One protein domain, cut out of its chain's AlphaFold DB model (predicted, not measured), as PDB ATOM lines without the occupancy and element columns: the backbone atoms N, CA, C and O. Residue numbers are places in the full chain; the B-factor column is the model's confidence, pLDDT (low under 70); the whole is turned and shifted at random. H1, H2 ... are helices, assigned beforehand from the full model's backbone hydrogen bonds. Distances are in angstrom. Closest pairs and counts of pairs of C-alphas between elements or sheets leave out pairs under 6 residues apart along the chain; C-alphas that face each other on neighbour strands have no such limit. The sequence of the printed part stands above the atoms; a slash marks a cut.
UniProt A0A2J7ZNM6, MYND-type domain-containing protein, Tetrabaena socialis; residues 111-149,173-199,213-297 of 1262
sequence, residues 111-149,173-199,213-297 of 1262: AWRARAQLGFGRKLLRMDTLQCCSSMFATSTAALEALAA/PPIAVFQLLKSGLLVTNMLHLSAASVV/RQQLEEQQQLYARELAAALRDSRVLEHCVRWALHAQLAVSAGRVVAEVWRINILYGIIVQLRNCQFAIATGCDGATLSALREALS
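What this domain is: This is residues 111 to 149, 173 to 199 and 213 to 297 of the 1262 residues of the protein "MYND-type domain-containing protein" of Tetrabaena socialis (UniProt A0A2J7ZNM6). An elongated helical bundle is built round H3 and H6, which run side by side; H2 and H5 form a second pair toward one end, with H2 packed on H3 and H5 on H6. Toward the other end H4 packs on H3, with H1 alongside H4 and H7 on H4 and H6. The printed part has 151 residues with seven named helices, H1 to H7 in order, and no named strand: all helix. It is compact, with a radius of gyration of the C-alphas of 16.4 A, and spans 54 by 28 by 25 A.

Where its parts are: H1, residues 111 to 126, begins with C-alpha 111 at (244.483, 227.529, 340.149). H2 is residues 129 to 149, 30.4 A long; H3 is 174 to 195, 31.7 A; H4 is 213 to 234, 31.0 A; H5 is 236 to 252, 24.5 A. H6, the longest, is residues 259 to 281, 33.6 A. H7, residues 286 to 296, ends with C-alpha 296 at (225.879, 208.634, 325.860).

How they stand to each other: H2 to H6 and H7 make the bundle. H1 touches H4 at a shallow tilt of 22 degrees, the same way; the closest C-alphas, of Arg 122 and Tyr 223, are 6.4 A apart. H2 touches H5 at 26 degrees, shallow, closest at Ser 134 and Val 236, C-alphas 4.2 A apart. H3 touches H6 at 19 degrees, shallow, the same way, closest at Thr 188 and Gln 272, C-alphas 5.1 A apart. H4, with residues 224 to 233 alone, touches H7 at a steep tilt of 41 degrees, closest at Arg 232 and Ala 295, C-alphas 4.4 A apart. H5 and H6 form a helical hairpin, as do H6 and H7. H1 and H6 are apart. Every O i to N i+4 pair is within hydrogen-bond range in H1, H2, H4, H5 and H7; H3 has 17 of 18 and H6 17 of 19.

The domain as a whole: The farthest C-alphas, of Ala 149 and Arg 213, are 55.2 A apart. Residues 150 to 172 and 200 to 212 are not printed; the gaps are 18.4 A and 10.0 A between C-alphas. Of the links printed whole, none is long. Mean pLDDT of the printed part is 80.9; among the residues under 70 are 251 to 262.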
ATOM      1  N   ALA A 111     243.912 228.489 341.096       74.75
ATOM      2  CA  ALA A 111     244.483 227.529 340.149       74.75
ATOM      3  C   ALA A 111     245.106 226.313 340.859       74.75
ATOM      4  O   ALA A 111     245.020 225.200 340.354       74.75
ATOM      5  N   TRP A 112     245.696 226.503 342.047       83.25
ATOM      6  CA  TRP A 112     246.212 225.394 342.856       83.25
ATOM      7  C   TRP A 112     245.092 224.431 343.273       83.25
ATOM      8  O   TRP A 112     245.239 223.226 343.071       83.25
ATOM      9  N   ARG A 113     243.951 224.950 343.760       82.88
ATOM     10  CA  ARG A 113     242.819 224.115 344.183       82.88
ATOM     11  C   ARG A 113     242.291 223.271 343.030       82.88
ATOM     12  O   ARG A 113     242.122 222.064 343.185       82.88
ATOM     13  N   ALA A 114     242.119 223.891 341.863       82.56
ATOM     14  CA  ALA A 114     241.694 223.187 340.658       82.56
ATOM     15  C   ALA A 114     242.657 222.036 340.309       82.56
ATOM     16  O   ALA A 114     242.220 220.917 340.052       82.56
ATOM     17  N   ARG A 115     243.977 222.268 340.380       84.75
ATOM     18  CA  ARG A 115     244.992 221.227 340.132       84.75
ATOM     19  C   ARG A 115     244.942 220.097 341.160       84.75
ATOM     20  O   ARG A 115     245.063 218.936 340.777       84.75
ATOM     21  N   ALA A 116     244.764 220.413 342.442       87.00
ATOM     22  CA  ALA A 116     244.659 219.414 343.504       87.00
ATOM     23  C   ALA A 116     243.410 218.531 343.325       87.00
ATOM     24  O   ALA A 116     243.508 217.303 343.378       87.00
ATOM     25  N   GLN A 117     242.261 219.137 343.010       88.31
ATOM     26  CA  GLN A 117     241.016 218.421 342.708       88.31
ATOM     27  C   GLN A 117     241.145 217.542 341.456       88.31
ATOM     28  O   GLN A 117     240.759 216.375 341.495       88.31
ATOM     29  N   LEU A 118     241.754 218.045 340.373       89.19
ATOM     30  CA  LEU A 118     242.048 217.249 339.168       89.19
ATOM     31  C   LEU A 118     242.981 216.076 339.482       89.19
ATOM     32  O   LEU A 118     242.760 214.959 339.017       89.19
ATOM     33  N   GLY A 119     244.006 216.300 340.307       89.88
ATOM     34  CA  GLY A 119     244.905 215.248 340.777       89.88
ATOM     35  C   GLY A 119     244.171 214.157 341.559       89.88
ATOM     36  O   GLY A 119     244.408 212.971 341.326       89.88
ATOM     37  N   PHE A 120     243.252 214.543 342.445       91.38
ATOM     38  CA  PHE A 120     242.401 213.612 343.187       91.38
ATOM     39  C   PHE A 120     241.445 212.841 342.260       91.38
ATOM     40  O   PHE A 120     241.396 211.612 342.319       91.38
ATOM     41  N   GLY A 121     240.767 213.530 341.336       91.12
ATOM     42  CA  GLY A 121     239.885 212.916 340.338       91.12
ATOM     43  C   GLY A 121     240.603 211.889 339.457       91.12
ATOM     44  O   GLY A 121     240.104 210.782 339.263       91.12
ATOM     45  N   ARG A 122     241.823 212.189 338.988       93.06
ATOM     46  CA  ARG A 122     242.645 211.231 338.223       93.06
ATOM     47  C   ARG A 122     243.031 209.997 339.035       93.06
ATOM     48  O   ARG A 122     243.057 208.896 338.488       93.06
ATOM     49  N   LYS A 123     243.326 210.147 340.334       93.25
ATOM     50  CA  LYS A 123     243.587 208.996 341.218       93.25
ATOM     51  C   LYS A 123     242.349 208.101 341.322       93.25
ATOM     52  O   LYS A 123     242.495 206.894 341.183       93.25
ATOM     53  N   LEU A 124     241.149 208.675 341.457       91.50
ATOM     54  CA  LEU A 124     239.896 207.907 341.444       91.50
ATOM     55  C   LEU A 124     239.680 207.151 340.126       91.50
ATOM     56  O   LEU A 124     239.286 205.985 340.156       91.50
ATOM     57  N   LEU A 125     239.968 207.771 338.977       91.69
ATOM     58  CA  LEU A 125     239.866 207.099 337.675       91.69
ATOM     59  C   LEU A 125     240.789 205.880 337.582       91.69
ATOM     60  O   LEU A 125     240.347 204.810 337.184       91.69
ATOM     61  N   ARG A 126     242.043 206.014 338.030       91.19
ATOM     62  CA  ARG A 126     243.036 204.921 338.038       91.19
ATOM     63  C   ARG A 126     242.708 203.778 338.997       91.19
ATOM     64  O   ARG A 126     243.358 202.743 338.947       91.19
ATOM     65  N   MET A 127     241.757 203.987 339.900       89.75
ATOM     66  CA  MET A 127     241.288 202.980 340.851       89.75
ATOM     67  C   MET A 127     240.067 202.205 340.335       89.75
ATOM     68  O   MET A 127     239.420 201.513 341.119       89.75
ATOM     69  N   ASP A 128     239.725 202.348 339.050       88.44
ATOM     70  CA  ASP A 128     238.561 201.727 338.407       88.44
ATOM     71  C   ASP A 128     237.235 202.079 339.100       88.44
ATOM     72  O   ASP A 128     236.278 201.299 339.114       88.44
ATOM     73  N   THR A 129     237.159 203.287 339.674       89.88
ATOM     74  CA  THR A 129     236.001 203.743 340.459       89.88
ATOM     75  C   THR A 129     234.708 203.666 339.644       89.88
ATOM     76  O   THR A 129     233.694 203.181 340.139       89.88
ATOM     77  N   LEU A 130     234.743 204.077 338.370       91.56
ATOM     78  CA  LEU A 130     233.570 204.032 337.490       91.56
ATOM     79  C   LEU A 130     233.148 202.599 337.142       91.56
ATOM     80  O   LEU A 130     231.953 202.312 337.125       91.56
ATOM     81  N   GLN A 131     234.104 201.688 336.929       91.38
ATOM     82  CA  GLN A 131     233.826 200.268 336.680       91.38
ATOM     83  C   GLN A 131     233.147 199.615 337.885       91.38
ATOM     84  O   GLN A 131     232.195 198.849 337.751       91.38
ATOM     85  N   CYS A 132     233.614 199.944 339.082       89.50
ATOM     86  CA  CYS A 132     233.029 199.431 340.306       89.50
ATOM     87  C   CYS A 132     231.632 200.030 340.563       89.50
ATOM     88  O   CYS A 132     230.703 199.281 340.857       89.50
ATOM     89  N   CYS A 133     231.436 201.339 340.349       87.62
ATOM     90  CA  CYS A 133     230.103 201.956 340.369       87.62
ATOM     91  C   CYS A 133     229.150 201.282 339.370       87.62
ATOM     92  O   CYS A 133     228.012 200.974 339.715       87.62
ATOM     93  N   SER A 134     229.629 200.999 338.159       90.44
ATOM     94  CA  SER A 134     228.886 200.276 337.123       90.44
ATOM     95  C   SER A 134     228.428 198.892 337.602       90.44
ATOM     96  O   SER A 134     227.243 198.565 337.516       90.44
ATOM     97  N   SER A 135     229.330 198.122 338.220       89.12
ATOM     98  CA  SER A 135     229.018 196.820 338.826       89.12
ATOM     99  C   SER A 135     227.975 196.917 339.949       89.12
ATOM    100  O   SER A 135     227.054 196.096 340.012       89.12
ATOM    101  N   MET A 136     228.053 197.950 340.801       84.25
ATOM    102  CA  MET A 136     227.050 198.193 341.848       84.25
ATOM    103  C   MET A 136     225.653 198.446 341.259       84.25
ATOM    104  O   MET A 136     224.676 197.848 341.720       84.25
ATOM    105  N   PHE A 137     225.544 199.278 340.214       86.19
ATOM    106  CA  PHE A 137     224.273 199.521 339.520       86.19
ATOM    107  C   PHE A 137     223.748 198.257 338.825       86.19
ATOM    108  O   PHE A 137     222.560 197.940 338.930       86.19
ATOM    109  N   ALA A 138     224.620 197.496 338.158       88.25
ATOM    110  CA  ALA A 138     224.251 196.257 337.476       88.25
ATOM    111  C   ALA A 138     223.721 195.193 338.454       88.25
ATOM    112  O   ALA A 138     222.644 194.638 338.240       88.25
ATOM    113  N   THR A 139     224.426 194.973 339.567       86.06
ATOM    114  CA  THR A 139     224.030 194.018 340.616       86.06
ATOM    115  C   THR A 139     222.689 194.406 341.241       86.06
ATOM    116  O   THR A 139     221.802 193.571 341.413       86.06
ATOM    117  N   SER A 140     222.496 195.700 341.510       80.38
ATOM    118  CA  SER A 140     221.241 196.221 342.064       80.38
ATOM    119  C   SER A 140     220.073 196.111 341.079       80.38
ATOM    120  O   SER A 140     218.931 195.900 341.486       80.38
ATOM    121  N   THR A 141     220.345 196.220 339.775       85.50
ATOM    122  CA  THR A 141     219.340 196.005 338.721       85.50
ATOM    123  C   THR A 141     218.912 194.542 338.671       85.50
ATOM    124  O   THR A 141     217.718 194.265 338.650       85.50
ATOM    125  N   ALA A 142     219.860 193.603 338.731       84.62
ATOM    126  CA  ALA A 142     219.551 192.175 338.769       84.62
ATOM    127  C   ALA A 142     218.692 191.808 339.995       84.62
ATOM    128  O   ALA A 142     217.767 191.005 339.886       84.62
ATOM    129  N   ALA A 143     218.933 192.447 341.146       79.56
ATOM    130  CA  ALA A 143     218.086 192.289 342.327       79.56
ATOM    131  C   ALA A 143     216.645 192.791 342.092       79.56
ATOM    132  O   ALA A 143     215.692 192.113 342.474       79.56
ATOM    133  N   LEU A 144     216.464 193.937 341.422       77.69
ATOM    134  CA  LEU A 144     215.142 194.449 341.024       77.69
ATOM    135  C   LEU A 144     214.418 193.506 340.050       77.69
ATOM    136  O   LEU A 144     213.221 193.258 340.205       77.69
ATOM    137  N   GLU A 145     215.134 192.968 339.064       80.44
ATOM    138  CA  GLU A 145     214.593 192.022 338.082       80.44
ATOM    139  C   GLU A 145     214.179 190.698 338.745       80.44
ATOM    140  O   GLU A 145     213.081 190.198 338.494       80.44
ATOM    141  N   ALA A 146     214.995 190.166 339.660       78.00
ATOM    142  CA  ALA A 146     214.672 188.961 340.426       78.00
ATOM    143  C   ALA A 146     213.427 189.155 341.311       78.00
ATOM    144  O   ALA A 146     212.558 188.281 341.366       78.00
ATOM    145  N   LEU A 147     213.288 190.325 341.946       70.38
ATOM    146  CA  LEU A 147     212.086 190.699 342.699       70.38
ATOM    147  C   LEU A 147     210.841 190.782 341.805       70.38
ATOM    148  O   LEU A 147     209.740 190.442 342.248       70.38
ATOM    149  N   ALA A 148     210.986 191.233 340.556       67.50
ATOM    150  CA  ALA A 148     209.895 191.247 339.587       67.50
ATOM    151  C   ALA A 148     209.490 189.818 339.173       67.50
ATOM    152  O   ALA A 148     208.299 189.496 339.216       67.50
ATOM    153  N   ALA A 149     210.469 188.957 338.868       65.81
ATOM    154  CA  ALA A 149     210.275 187.585 338.389       65.81
ATOM    155  C   ALA A 149     209.736 186.611 339.457       65.81
ATOM    156  O   ALA A 149     208.875 185.786 339.151       65.81
ATOM    157  N   PRO A 173     216.716 197.271 350.760       63.69
ATOM    158  CA  PRO A 173     217.100 198.022 351.951       63.69
ATOM    159  C   PRO A 173     217.320 199.508 351.610       63.69
ATOM    160  O   PRO A 173     218.090 199.792 350.690       63.69
ATOM    161  N   PRO A 174     216.719 200.470 352.343       65.50
ATOM    162  CA  PRO A 174     216.892 201.903 352.077       65.50
ATOM    163  C   PRO A 174     218.365 202.310 351.961       65.50
ATOM    164  O   PRO A 174     218.743 203.038 351.051       65.50
ATOM    165  N   ILE A 175     219.209 201.745 352.825       66.06
ATOM    166  CA  ILE A 175     220.656 201.973 352.875       66.06
ATOM    167  C   ILE A 175     221.347 201.674 351.528       66.06
ATOM    168  O   ILE A 175     222.214 202.434 351.104       66.06
ATOM    169  N   ALA A 176     220.937 200.624 350.809       68.81
ATOM    170  CA  ALA A 176     221.504 200.295 349.499       68.81
ATOM    171  C   ALA A 176     221.120 201.336 348.426       68.81
ATOM    172  O   ALA A 176     221.936 201.701 347.582       68.81
ATOM    173  N   VAL A 177     219.898 201.876 348.492       71.31
ATOM    174  CA  VAL A 177     219.431 202.953 347.595       71.31
ATOM    175  C   VAL A 177     220.207 204.248 347.848       71.31
ATOM    176  O   VAL A 177     220.619 204.917 346.901       71.31
ATOM    177  N   PHE A 178     220.461 204.579 349.116       72.62
ATOM    178  CA  PHE A 178     221.298 205.718 349.494       72.62
ATOM    179  C   PHE A 178     222.724 205.603 348.945       72.62
ATOM    180  O   PHE A 178     223.241 206.568 348.388       72.62
ATOM    181  N   GLN A 179     223.349 204.430 349.033       74.88
ATOM    182  CA  GLN A 179     224.693 204.219 348.485       74.88
ATOM    183  C   GLN A 179     224.745 204.436 346.966       74.88
ATOM    184  O   GLN A 179     225.651 205.107 346.476       74.88
ATOM    185  N   LEU A 180     223.743 203.951 346.225       78.50
ATOM    186  CA  LEU A 180     223.626 204.172 344.776       78.50
ATOM    187  C   LEU A 180     223.420 205.653 344.422       78.50
ATOM    188  O   LEU A 180     223.979 206.159 343.453       78.50
ATOM    189  N   LEU A 181     222.650 206.376 345.235       78.88
ATOM    190  CA  LEU A 181     222.469 207.819 345.088       78.88
ATOM    191  C   LEU A 181     223.781 208.582 345.275       78.88
ATOM    192  O   LEU A 181     224.118 209.456 344.474       78.88
ATOM    193  N   LYS A 182     224.537 208.255 346.327       83.62
ATOM    194  CA  LYS A 182     225.809 208.923 346.613       83.62
ATOM    195  C   LYS A 182     226.898 208.533 345.609       83.62
ATOM    196  O   LYS A 182     227.691 209.398 345.237       83.62
ATOM    197  N   SER A 183     226.905 207.298 345.099       82.88
ATOM    198  CA  SER A 183     227.796 206.912 343.997       82.88
ATOM    199  C   SER A 183     227.465 207.688 342.714       82.88
ATOM    200  O   SER A 183     228.373 208.206 342.063       82.88
ATOM    201  N   GLY A 184     226.179 207.888 342.400       84.31
ATOM    202  CA  GLY A 184     225.738 208.761 341.309       84.31
ATOM    203  C   GLY A 184     226.171 210.220 341.496       84.31
ATOM    204  O   GLY A 184     226.646 210.858 340.553       84.31
ATOM    205  N   LEU A 185     226.084 210.758 342.714       85.25
ATOM    206  CA  LEU A 185     226.565 212.108 343.026       85.25
ATOM    207  C   LEU A 185     228.086 212.237 342.833       85.25
ATOM    208  O   LEU A 185     228.549 213.229 342.269       85.25
ATOM    209  N   LEU A 186     228.861 211.223 343.232       87.75
ATOM    210  CA  LEU A 186     230.304 211.181 342.986       87.75
ATOM    211  C   LEU A 186     230.611 211.250 341.480       87.75
ATOM    212  O   LEU A 186     231.409 212.090 341.065       87.75
ATOM    213  N   VAL A 187     229.937 210.432 340.660       88.56
ATOM    214  CA  VAL A 187     230.071 210.459 339.187       88.56
ATOM    215  C   VAL A 187     229.711 211.840 338.627       88.56
ATOM    216  O   VAL A 187     230.429 212.382 337.788       88.56
ATOM    217  N   THR A 188     228.640 212.448 339.137       87.38
ATOM    218  CA  THR A 188     228.191 213.792 338.738       87.38
ATOM    219  C   THR A 188     229.267 214.846 338.988       87.38
ATOM    220  O   THR A 188     229.533 215.672 338.115       87.38
ATOM    221  N   ASN A 189     229.930 214.797 340.144       87.31
ATOM    222  CA  ASN A 189     230.970 215.760 340.500       87.31
ATOM    223  C   ASN A 189     232.290 215.490 339.768       87.31
ATOM    224  O   ASN A 189     232.984 216.440 339.404       87.31
ATOM    225  N   MET A 190     232.610 214.227 339.457       89.25
ATOM    226  CA  MET A 190     233.721 213.893 338.556       89.25
ATOM    227  C   MET A 190     233.515 214.491 337.156       89.25
ATOM    228  O   MET A 190     234.467 215.034 336.591       89.25
ATOM    229  N   LEU A 191     232.287 214.439 336.629       86.44
ATOM    230  CA  LEU A 191     231.891 215.074 335.367       86.44
ATOM    231  C   LEU A 191     231.931 216.601 335.452       86.44
ATOM    232  O   LEU A 191     232.519 217.248 334.587       86.44
ATOM    233  N   HIS A 192     231.368 217.184 336.510       83.12
ATOM    234  CA  HIS A 192     231.375 218.632 336.714       83.12
ATOM    235  C   HIS A 192     232.803 219.194 336.765       83.12
ATOM    236  O   HIS A 192     233.077 220.234 336.173       83.12
ATOM    237  N   LEU A 193     233.742 218.479 337.395       84.06
ATOM    238  CA  LEU A 193     235.152 218.870 337.445       84.06
ATOM    239  C   LEU A 193     235.807 218.946 336.052       84.06
ATOM    240  O   LEU A 193     236.704 219.760 335.850       84.06
ATOM    241  N   SER A 194     235.354 218.133 335.089       79.12
ATOM    242  CA  SER A 194     235.834 218.198 333.697       79.12
ATOM    243  C   SER A 194     235.243 219.369 332.902       79.12
ATOM    244  O   SER A 194     235.873 219.854 331.970       79.12
ATOM    245  N   ALA A 195     234.050 219.829 333.292       66.81
ATOM    246  CA  ALA A 195     233.281 220.879 332.627       66.81
ATOM    247  C   ALA A 195     233.471 222.277 333.252       66.81
ATOM    248  O   ALA A 195     233.066 223.280 332.666       66.81
ATOM    249  N   ALA A 196     234.052 222.366 334.451       66.00
ATOM    250  CA  ALA A 196     234.223 223.622 335.169       66.00
ATOM    251  C   ALA A 196     235.180 224.566 334.417       66.00
ATOM    252  O   ALA A 196     236.392 224.351 334.371       66.00
ATOM    253  N   SER A 197     234.615 225.637 333.851       57.38
ATOM    254  CA  SER A 197     235.367 226.709 333.199       57.38
ATOM    255  C   SER A 197     236.401 227.308 334.156       57.38
ATOM    256  O   SER A 197     236.088 227.630 335.306       57.38
ATOM    257  N   VAL A 198     237.626 227.511 333.660       53.47
ATOM    258  CA  VAL A 198     238.657 228.344 334.296       53.47
ATOM    259  C   VAL A 198     238.224 229.816 334.201       53.47
ATOM    260  O   VAL A 198     238.847 230.628 333.522       53.47
ATOM    261  N   VAL A 199     237.109 230.188 334.833       46.38
ATOM    262  CA  VAL A 199     236.749 231.602 334.969       46.38
ATOM    263  C   VAL A 199     237.727 232.222 335.957       46.38
ATOM    264  O   VAL A 199     237.998 231.661 337.021       46.38
ATOM    265  N   ARG A 213     247.509 229.422 333.778       76.38
ATOM    266  CA  ARG A 213     246.247 229.155 333.069       76.38
ATOM    267  C   ARG A 213     246.420 228.063 332.022       76.38
ATOM    268  O   ARG A 213     245.721 227.063 332.097       76.38
ATOM    269  N   GLN A 214     247.432 228.191 331.165       81.19
ATOM    270  CA  GLN A 214     247.738 227.183 330.151       81.19
ATOM    271  C   GLN A 214     248.006 225.798 330.769       81.19
ATOM    272  O   GLN A 214     247.436 224.804 330.337       81.19
ATOM    273  N   GLN A 215     248.815 225.719 331.833       81.81
ATOM    274  CA  GLN A 215     249.069 224.446 332.525       81.81
ATOM    275  C   GLN A 215     247.804 223.827 333.132       81.81
ATOM    276  O   GLN A 215     247.675 222.605 333.175       81.81
ATOM    277  N   LEU A 216     246.892 224.649 333.655       82.69
ATOM    278  CA  LEU A 216     245.632 224.164 334.211       82.69
ATOM    279  C   LEU A 216     244.707 223.645 333.104       82.69
ATOM    280  O   LEU A 216     244.135 222.571 333.263       82.69
ATOM    281  N   GLU A 217     244.612 224.362 331.986       82.06
ATOM    282  CA  GLU A 217     243.853 223.945 330.802       82.06
ATOM    283  C   GLU A 217     244.373 222.606 330.252       82.06
ATOM    284  O   GLU A 217     243.588 221.686 330.034       82.06
ATOM    285  N   GLU A 218     245.695 222.435 330.133       84.69
ATOM    286  CA  GLU A 218     246.320 221.167 329.725       84.69
ATOM    287  C   GLU A 218     245.966 220.011 330.683       84.69
ATOM    288  O   GLU A 218     245.657 218.897 330.249       84.69
ATOM    289  N   GLN A 219     245.970 220.260 331.998       85.56
ATOM    290  CA  GLN A 219     245.598 219.250 332.994       85.56
ATOM    291  C   GLN A 219     244.103 218.913 332.974       85.56
ATOM    292  O   GLN A 219     243.749 217.745 333.148       85.56
ATOM    293  N   GLN A 220     243.234 219.899 332.749       85.06
ATOM    294  CA  GLN A 220     241.796 219.683 332.587       85.06
ATOM    295  C   GLN A 220     241.493 218.872 331.328       85.06
ATOM    296  O   GLN A 220     240.738 217.906 331.402       85.06
ATOM    297  N   GLN A 221     242.130 219.194 330.199       85.12
ATOM    298  CA  GLN A 221     241.988 218.437 328.953       85.12
ATOM    299  C   GLN A 221     242.451 216.985 329.115       85.12
ATOM    300  O   GLN A 221     241.775 216.061 328.661       85.12
ATOM    301  N   LEU A 222     243.574 216.759 329.806       88.00
ATOM    302  CA  LEU A 222     244.050 215.408 330.104       88.00
ATOM    303  C   LEU A 222     243.069 214.634 330.995       88.00
ATOM    304  O   LEU A 222     242.791 213.468 330.724       88.00
ATOM    305  N   TYR A 223     242.527 215.271 332.035       89.50
ATOM    306  CA  TYR A 223     241.514 214.653 332.891       89.50
ATOM    307  C   TYR A 223     240.228 214.332 332.119       89.50
ATOM    308  O   TYR A 223     239.701 213.233 332.262       89.50
ATOM    309  N   ALA A 224     239.753 215.243 331.263       88.19
ATOM    310  CA  ALA A 224     238.568 215.033 330.435       88.19
ATOM    311  C   ALA A 224     238.734 213.839 329.478       88.19
ATOM    312  O   ALA A 224     237.820 213.024 329.368       88.19
ATOM    313  N   ARG A 225     239.915 213.681 328.860       88.88
ATOM    314  CA  ARG A 225     240.263 212.508 328.035       88.88
ATOM    315  C   ARG A 225     240.179 211.200 328.821       88.88
ATOM    316  O   ARG A 225     239.521 210.259 328.383       88.88
ATOM    317  N   GLU A 226     240.848 211.142 329.975       92.12
ATOM    318  CA  GLU A 226     240.863 209.952 330.839       92.12
ATOM    319  C   GLU A 226     239.451 209.612 331.342       92.12
ATOM    320  O   GLU A 226     239.050 208.449 331.329       92.12
ATOM    321  N   LEU A 227     238.674 210.627 331.732       91.94
ATOM    322  CA  LEU A 227     237.298 210.471 332.191       91.94
ATOM    323  C   LEU A 227     236.380 209.960 331.074       91.94
ATOM    324  O   LEU A 227     235.605 209.036 331.309       91.94
ATOM    325  N   ALA A 228     236.472 210.518 329.866       91.25
ATOM    326  CA  ALA A 228     235.657 210.099 328.728       91.25
ATOM    327  C   ALA A 228     235.912 208.635 328.341       91.25
ATOM    328  O   ALA A 228     234.959 207.880 328.146       91.25
ATOM    329  N   ALA A 229     237.182 208.215 328.294       91.38
ATOM    330  CA  ALA A 229     237.542 206.819 328.053       91.38
ATOM    331  C   ALA A 229     236.988 205.899 329.153       91.38
ATOM    332  O   ALA A 229     236.322 204.909 328.857       91.38
ATOM    333  N   ALA A 230     237.167 206.271 330.424       93.38
ATOM    334  CA  ALA A 230     236.678 205.483 331.549       93.38
ATOM    335  C   ALA A 230     235.137 205.391 331.599       93.38
ATOM    336  O   ALA A 230     234.594 204.350 331.965       93.38
ATOM    337  N   LEU A 231     234.409 206.446 331.214       91.81
ATOM    338  CA  LEU A 231     232.943 206.426 331.101       91.81
ATOM    339  C   LEU A 231     232.469 205.470 330.005       91.81
ATOM    340  O   LEU A 231     231.549 204.683 330.243       91.81
ATOM    341  N   ARG A 232     233.114 205.514 328.832       91.62
ATOM    342  CA  ARG A 232     232.830 204.602 327.720       91.62
ATOM    343  C   ARG A 232     233.083 203.150 328.123       91.62
ATOM    344  O   ARG A 232     232.205 202.307 327.949       91.62
ATOM    345  N   ASP A 233     234.262 202.873 328.670       93.25
ATOM    346  CA  ASP A 233     234.704 201.509 328.958       93.25
ATOM    347  C   ASP A 233     233.900 200.895 330.116       93.25
ATOM    348  O   ASP A 233     233.525 199.725 330.056       93.25
ATOM    349  N   SER A 234     233.547 201.698 331.129       93.50
ATOM    350  CA  SER A 234     232.781 201.213 332.283       93.50
ATOM    351  C   SER A 234     231.288 201.039 332.051       93.50
ATOM    352  O   SER A 234     230.637 200.308 332.801       93.50
ATOM    353  N   ARG A 235     230.715 201.739 331.062       92.12
ATOM    354  CA  ARG A 235     229.264 201.791 330.806       92.12
ATOM    355  C   ARG A 235     228.433 202.186 332.034       92.12
ATOM    356  O   ARG A 235     227.253 201.855 332.123       92.12
ATOM    357  N   VAL A 236     229.031 202.909 332.985       91.38
ATOM    358  CA  VAL A 236     228.379 203.274 334.254       91.38
ATOM    359  C   VAL A 236     227.072 204.043 334.039       91.38
ATOM    360  O   VAL A 236     226.113 203.819 334.772       91.38
ATOM    361  N   LEU A 237     226.998 204.887 332.999       90.06
ATOM    362  CA  LEU A 237     225.787 205.631 332.641       90.06
ATOM    363  C   LEU A 237     224.654 204.698 332.193       90.06
ATOM    364  O   LEU A 237     223.527 204.847 332.656       90.06
ATOM    365  N   GLU A 238     224.951 203.691 331.365       91.75
ATOM    366  CA  GLU A 238     223.968 202.691 330.925       91.75
ATOM    367  C   GLU A 238     223.423 201.882 332.101       91.75
ATOM    368  O   GLU A 238     222.211 201.723 332.232       91.75
ATOM    369  N   HIS A 239     224.299 201.406 332.989       90.88
ATOM    370  CA  HIS A 239     223.877 200.627 334.153       90.88
ATOM    371  C   HIS A 239     223.100 201.470 335.171       90.88
ATOM    372  O   HIS A 239     222.098 200.997 335.706       90.88
ATOM    373  N   CYS A 240     223.506 202.724 335.394       87.81
ATOM    374  CA  CYS A 240     222.787 203.676 336.242       87.81
ATOM    375  C   CYS A 240     221.376 203.960 335.700       87.81
ATOM    376  O   CYS A 240     220.391 203.877 336.436       87.81
ATOM    377  N   VAL A 241     221.258 204.219 334.394       89.88
ATOM    378  CA  VAL A 241     219.967 204.469 333.742       89.88
ATOM    379  C   VAL A 241     219.082 203.229 333.731       89.88
ATOM    380  O   VAL A 241     217.894 203.323 334.047       89.88
ATOM    381  N   ARG A 242     219.641 202.058 333.408       90.12
ATOM    382  CA  ARG A 242     218.903 200.794 333.453       90.12
ATOM    383  C   ARG A 242     218.343 200.556 334.853       90.12
ATOM    384  O   ARG A 242     217.150 200.299 334.991       90.12
ATOM    385  N   TRP A 243     219.168 200.723 335.884       87.31
ATOM    386  CA  TRP A 243     218.711 200.622 337.265       87.31
ATOM    387  C   TRP A 243     217.556 201.590 337.558       87.31
ATOM    388  O   TRP A 243     216.534 201.170 338.097       87.31
ATOM    389  N   ALA A 244     217.673 202.859 337.149       84.44
ATOM    390  CA  ALA A 244     216.633 203.863 337.366       84.44
ATOM    391  C   ALA A 244     215.303 203.503 336.679       84.44
ATOM    392  O   ALA A 244     214.251 203.665 337.297       84.44
ATOM    393  N   LEU A 245     215.337 202.979 335.448       85.75
ATOM    394  CA  LEU A 245     214.151 202.505 334.721       85.75
ATOM    395  C   LEU A 245     213.477 201.329 335.441       85.75
ATOM    396  O   LEU A 245     212.272 201.365 335.692       85.75
ATOM    397  N   HIS A 246     214.246 200.313 335.845       82.81
ATOM    398  CA  HIS A 246     213.706 199.178 336.601       82.81
ATOM    399  C   HIS A 246     213.196 199.591 337.986       82.81
ATOM    400  O   HIS A 246     212.203 199.041 338.464       82.81
ATOM    401  N   ALA A 247     213.819 200.589 338.617       78.12
ATOM    402  CA  ALA A 247     213.329 201.159 339.863       78.12
ATOM    403  C   ALA A 247     211.956 201.826 339.670       78.12
ATOM    404  O   ALA A 247     211.086 201.636 340.519       78.12
ATOM    405  N   GLN A 248     211.711 202.522 338.547       77.56
ATOM    406  CA  GLN A 248     210.378 203.072 338.241       77.56
ATOM    407  C   GLN A 248     209.318 201.980 338.103       77.56
ATOM    408  O   GLN A 248     208.240 202.089 338.686       77.56
ATOM    409  N   LEU A 249     209.636 200.902 337.387       78.31
ATOM    410  CA  LEU A 249     208.719 199.775 337.197       78.31
ATOM    411  C   LEU A 249     208.445 199.017 338.508       78.31
ATOM    412  O   LEU A 249     207.336 198.550 338.762       78.31
ATOM    413  N   ALA A 250     209.442 198.902 339.387       74.00
ATOM    414  CA  ALA A 250     209.249 198.295 340.702       74.00
ATOM    415  C   ALA A 250     208.362 199.163 341.610       74.00
ATOM    416  O   ALA A 250     207.550 198.644 342.382       74.00
ATOM    417  N   VAL A 251     208.495 200.484 341.508       69.94
ATOM    418  CA  VAL A 251     207.645 201.441 342.213       69.94
ATOM    419  C   VAL A 251     206.204 201.391 341.707       69.94
ATOM    420  O   VAL A 251     205.304 201.342 342.543       69.94
ATOM    421  N   SER A 252     205.966 201.399 340.389       67.12
ATOM    422  CA  SER A 252     204.604 201.333 339.832       67.12
ATOM    423  C   SER A 252     203.875 200.062 340.277       67.12
ATOM    424  O   SER A 252     202.684 200.085 340.574       67.12
ATOM    425  N   ALA A 253     204.622 198.973 340.468       67.94
ATOM    426  CA  ALA A 253     204.121 197.724 341.029       67.94
ATOM    427  C   ALA A 253     203.938 197.725 342.570       67.94
ATOM    428  O   ALA A 253     203.692 196.661 343.149       67.94
ATOM    429  N   GLY A 254     204.096 198.870 343.249       64.50
ATOM    430  CA  GLY A 254     203.905 199.040 344.696       64.50
ATOM    431  C   GLY A 254     205.008 198.435 345.577       64.50
ATOM    432  O   GLY A 254     204.752 198.108 346.737       64.50
ATOM    433  N   ARG A 255     206.223 198.225 345.044       60.31
ATOM    434  CA  ARG A 255     207.269 197.400 345.691       60.31
ATOM    435  C   ARG A 255     208.362 198.187 346.435       60.31
ATOM    436  O   ARG A 255     209.164 197.569 347.131       60.31
ATOM    437  N   VAL A 256     208.402 199.525 346.347       53.19
ATOM    438  CA  VAL A 256     209.426 200.380 346.997       53.19
ATOM    439  C   VAL A 256     208.824 201.691 347.545       53.19
ATOM    440  O   VAL A 256     208.014 202.328 346.881       53.19
ATOM    441  N   VAL A 257     209.259 202.100 348.749       48.12
ATOM    442  CA  VAL A 257     208.972 203.378 349.450       48.12
ATOM    443  C   VAL A 257     210.317 204.133 349.515       48.12
ATOM    444  O   VAL A 257     211.299 203.520 349.916       48.12
ATOM    445  N   ALA A 258     210.536 205.379 349.081       55.78
ATOM    446  CA  ALA A 258     209.754 206.611 349.151       55.78
ATOM    447  C   ALA A 258     209.944 207.494 347.893       55.78
ATOM    448  O   ALA A 258     210.993 207.469 347.249       55.78
ATOM    449  N   GLU A 259     208.940 208.317 347.591       57.41
ATOM    450  CA  GLU A 259     208.844 209.245 346.450       57.41
ATOM    451  C   GLU A 259     210.055 210.191 346.292       57.41
ATOM    452  O   GLU A 259     210.524 210.424 345.179       57.41
ATOM    453  N   VAL A 260     210.648 210.627 347.409       57.59
ATOM    454  CA  VAL A 260     211.791 211.560 347.463       57.59
ATOM    455  C   VAL A 260     213.057 211.012 346.786       57.59
ATOM    456  O   VAL A 260     213.824 211.766 346.186       57.59
ATOM    457  N   TRP A 261     213.304 209.700 346.831       67.69
ATOM    458  CA  TRP A 261     214.513 209.114 346.231       67.69
ATOM    459  C   TRP A 261     214.439 209.070 344.711       67.69
ATOM    460  O   TRP A 261     215.436 209.298 344.029       67.69
ATOM    461  N   ARG A 262     213.239 208.824 344.182       68.56
ATOM    462  CA  ARG A 262     212.973 208.662 342.752       68.56
ATOM    463  C   ARG A 262     213.391 209.893 341.954       68.56
ATOM    464  O   ARG A 262     214.078 209.767 340.942       68.56
ATOM    465  N   ILE A 263     212.983 211.064 342.434       72.00
ATOM    466  CA  ILE A 263     213.225 212.340 341.762       72.00
ATOM    467  C   ILE A 263     214.718 212.678 341.800       72.00
ATOM    468  O   ILE A 263     215.299 212.992 340.766       72.00
ATOM    469  N   ASN A 264     215.368 212.496 342.954       74.56
ATOM    470  CA  ASN A 264     216.801 212.752 343.121       74.56
ATOM    471  C   ASN A 264     217.685 211.887 342.205       74.56
ATOM    472  O   ASN A 264     218.664 212.386 341.652       74.56
ATOM    473  N   ILE A 265     217.336 210.608 342.010       76.31
ATOM    474  CA  ILE A 265     218.061 209.703 341.099       76.31
ATOM    475  C   ILE A 265     217.972 210.215 339.661       76.31
ATOM    476  O   ILE A 265     218.991 210.387 338.993       76.31
ATOM    477  N   LEU A 266     216.749 210.452 339.182       81.31
ATOM    478  CA  LEU A 266     216.509 210.859 337.799       81.31
ATOM    479  C   LEU A 266     217.092 212.241 337.514       81.31
ATOM    480  O   LEU A 266     217.742 212.430 336.488       81.31
ATOM    481  N   TYR A 267     216.948 213.173 338.454       81.69
ATOM    482  CA  TYR A 267     217.596 214.475 338.393       81.69
ATOM    483  C   TYR A 267     219.122 214.338 338.310       81.69
ATOM    484  O   TYR A 267     219.744 214.922 337.423       81.69
ATOM    485  N   GLY A 268     219.730 213.519 339.176       82.25
ATOM    486  CA  GLY A 268     221.170 213.262 339.159       82.25
ATOM    487  C   GLY A 268     221.656 212.723 337.812       82.25
ATOM    488  O   GLY A 268     222.650 213.209 337.280       82.25
ATOM    489  N   ILE A 269     220.918 211.785 337.213       84.88
ATOM    490  CA  ILE A 269     221.205 211.259 335.871       84.88
ATOM    491  C   ILE A 269     221.134 212.370 334.818       84.88
ATOM    492  O   ILE A 269     222.055 212.513 334.019       84.88
ATOM    493  N   ILE A 270     220.086 213.194 334.818       84.31
ATOM    494  CA  ILE A 270     219.941 214.293 333.850       84.31
ATOM    495  C   ILE A 270     221.091 215.296 333.983       84.31
ATOM    496  O   ILE A 270     221.627 215.753 332.974       84.31
ATOM    497  N   VAL A 271     221.517 215.608 335.209       83.56
ATOM    498  CA  VAL A 271     222.679 216.474 335.448       83.56
ATOM    499  C   VAL A 271     223.967 215.831 334.923       83.56
ATOM    500  O   VAL A 271     224.770 216.526 334.301       83.56
ATOM    501  N   GLN A 272     224.163 214.518 335.101       86.75
ATOM    502  CA  GLN A 272     225.305 213.799 334.517       86.75
ATOM    503  C   GLN A 272     225.313 213.912 332.989       86.75
ATOM    504  O   GLN A 272     226.322 214.315 332.411       86.75
ATOM    505  N   LEU A 273     224.182 213.623 332.339       86.69
ATOM    506  CA  LEU A 273     224.044 213.706 330.883       86.69
ATOM    507  C   LEU A 273     224.301 215.132 330.377       86.69
ATOM    508  O   LEU A 273     225.072 215.324 329.436       86.69
ATOM    509  N   ARG A 274     223.741 216.139 331.055       84.31
ATOM    510  CA  ARG A 274     223.985 217.554 330.756       84.31
ATOM    511  C   ARG A 274     225.463 217.921 330.871       84.31
ATOM    512  O   ARG A 274     225.971 218.627 330.005       84.31
ATOM    513  N   ASN A 275     226.160 217.468 331.912       83.00
ATOM    514  CA  ASN A 275     227.583 217.768 332.089       83.00
ATOM    515  C   ASN A 275     228.429 217.151 330.964       83.00
ATOM    516  O   ASN A 275     229.319 217.820 330.438       83.00
ATOM    517  N   CYS A 276     228.114 215.923 330.534       82.31
ATOM    518  CA  CYS A 276     228.753 215.311 329.366       82.31
ATOM    519  C   CYS A 276     228.498 216.123 328.084       82.31
ATOM    520  O   CYS A 276     229.416 216.360 327.304       82.31
ATOM    521  N   GLN A 277     227.263 216.585 327.870       79.25
ATOM    522  CA  GLN A 277     226.903 217.404 326.707       79.25
ATOM    523  C   GLN A 277     227.587 218.767 326.712       79.25
ATOM    524  O   GLN A 277     228.055 219.230 325.673       79.25
ATOM    525  N   PHE A 278     227.664 219.405 327.879       77.25
ATOM    526  CA  PHE A 278     228.381 220.659 328.040       77.25
ATOM    527  C   PHE A 278     229.859 220.488 327.682       77.25
ATOM    528  O   PHE A 278     230.381 221.284 326.905       77.25
ATOM    529  N   ALA A 279     230.501 219.409 328.148       76.62
ATOM    530  CA  ALA A 279     231.881 219.093 327.784       76.62
ATOM    531  C   ALA A 279     232.055 218.955 326.258       76.62
ATOM    532  O   ALA A 279     232.932 219.599 325.682       76.62
ATOM    533  N   ILE A 280     231.163 218.217 325.579       76.44
ATOM    534  CA  ILE A 280     231.158 218.097 324.107       76.44
ATOM    535  C   ILE A 280     231.048 219.478 323.435       76.44
ATOM    536  O   ILE A 280     231.771 219.755 322.478       76.44
ATOM    537  N   ALA A 281     230.165 220.348 323.934       70.88
ATOM    538  CA  ALA A 281     229.924 221.674 323.363       70.88
ATOM    539  C   ALA A 281     231.106 222.643 323.546       70.88
ATOM    540  O   ALA A 281     231.328 223.495 322.690       70.88
ATOM    541  N   THR A 282     231.886 222.504 324.621       68.62
ATOM    542  CA  THR A 282     233.061 223.352 324.895       68.62
ATOM    543  C   THR A 282     234.302 223.033 324.048       68.62
ATOM    544  O   THR A 282     235.342 223.653 324.246       68.62
ATOM    545  N   GLY A 283     234.200 222.121 323.072       60.47
ATOM    546  CA  GLY A 283     235.253 221.889 322.077       60.47
ATOM    547  C   GLY A 283     236.378 220.975 322.561       60.47
ATOM    548  O   GLY A 283     237.550 221.343 322.500       60.47
ATOM    549  N   CYS A 284     236.037 219.770 323.032       70.31
ATOM    550  CA  CYS A 284     237.028 218.724 323.290       70.31
ATOM    551  C   CYS A 284     237.758 218.292 322.005       70.31
ATOM    552  O   CYS A 284     237.261 218.467 320.891       70.31
ATOM    553  N   ASP A 285     238.919 217.655 322.159       80.06
ATOM    554  CA  ASP A 285     239.583 217.009 321.030       80.06
ATOM    555  C   ASP A 285     238.750 215.840 320.463       80.06
ATOM    556  O   ASP A 285     237.880 215.275 321.132       80.06
ATOM    557  N   GLY A 286     239.014 215.471 319.205       80.81
ATOM    558  CA  GLY A 286     238.184 214.506 318.473       80.81
ATOM    559  C   GLY A 286     238.028 213.149 319.173       80.81
ATOM    560  O   GLY A 286     236.947 212.564 319.136       80.81
ATOM    561  N   ALA A 287     239.070 212.676 319.867       83.62
ATOM    562  CA  ALA A 287     239.041 211.411 320.600       83.62
ATOM    563  C   ALA A 287     238.128 211.461 321.840       83.62
ATOM    564  O   ALA A 287     237.298 210.569 322.017       83.62
ATOM    565  N   THR A 288     238.228 212.511 322.668       83.75
ATOM    566  CA  THR A 288     237.346 212.698 323.839       83.75
ATOM    567  C   THR A 288     235.896 212.843 323.406       83.75
ATOM    568  O   THR A 288     234.999 212.251 324.003       83.75
ATOM    569  N   LEU A 289     235.663 213.599 322.333       82.12
ATOM    570  CA  LEU A 289     234.333 213.811 321.784       82.12
ATOM    571  C   LEU A 289     233.703 212.504 321.268       82.12
ATOM    572  O   LEU A 289     232.526 212.269 321.540       82.12
ATOM    573  N   SER A 290     234.466 211.628 320.600       84.56
ATOM    574  CA  SER A 290     233.980 210.290 320.207       84.56
ATOM    575  C   SER A 290     233.628 209.439 321.426       84.56
ATOM    576  O   SER A 290     232.529 208.896 321.498       84.56
ATOM    577  N   ALA A 291     234.518 209.383 322.423       86.75
ATOM    578  CA  ALA A 291     234.308 208.574 323.620       86.75
ATOM    579  C   ALA A 291     233.082 209.028 324.435       86.75
ATOM    580  O   ALA A 291     232.298 208.190 324.878       86.75
ATOM    581  N   LEU A 292     232.865 210.341 324.587       86.00
ATOM    582  CA  LEU A 292     231.670 210.873 325.250       86.00
ATOM    583  C   LEU A 292     230.392 210.575 324.457       86.00
ATOM    584  O   LEU A 292     229.392 210.186 325.056       86.00
ATOM    585  N   ARG A 293     230.413 210.711 323.124       83.94
ATOM    586  CA  ARG A 293     229.263 210.332 322.284       83.94
ATOM    587  C   ARG A 293     228.941 208.850 322.422       83.94
ATOM    588  O   ARG A 293     227.784 208.510 322.641       83.94
ATOM    589  N   GLU A 294     229.946 207.979 322.372       84.81
ATOM    590  CA  GLU A 294     229.775 206.537 322.571       84.81
ATOM    591  C   GLU A 294     229.168 206.229 323.948       84.81
ATOM    592  O   GLU A 294     228.178 205.501 324.022       84.81
ATOM    593  N   ALA A 295     229.678 206.849 325.019       86.06
ATOM    594  CA  ALA A 295     229.167 206.669 326.380       86.06
ATOM    595  C   ALA A 295     227.701 207.113 326.554       86.06
ATOM    596  O   ALA A 295     226.976 206.524 327.356       86.06
ATOM    597  N   LEU A 296     227.257 208.135 325.816       84.44
ATOM    598  CA  LEU A 296     225.879 208.634 325.860       84.44
ATOM    599  C   LEU A 296     224.942 207.928 324.857       84.44
ATOM    600  O   LEU A 296     223.722 207.999 324.994       84.44
ATOM    601  N   SER A 297     225.488 207.266 323.834       81.75
ATOM    602  CA  SER A 297     224.726 206.672 322.721       81.75
ATOM    603  C   SER A 297     224.031 205.348 323.044       81.75
ATOM    604  O   SER A 297     223.345 204.783 322.183       81.75
TER     605      SER A 297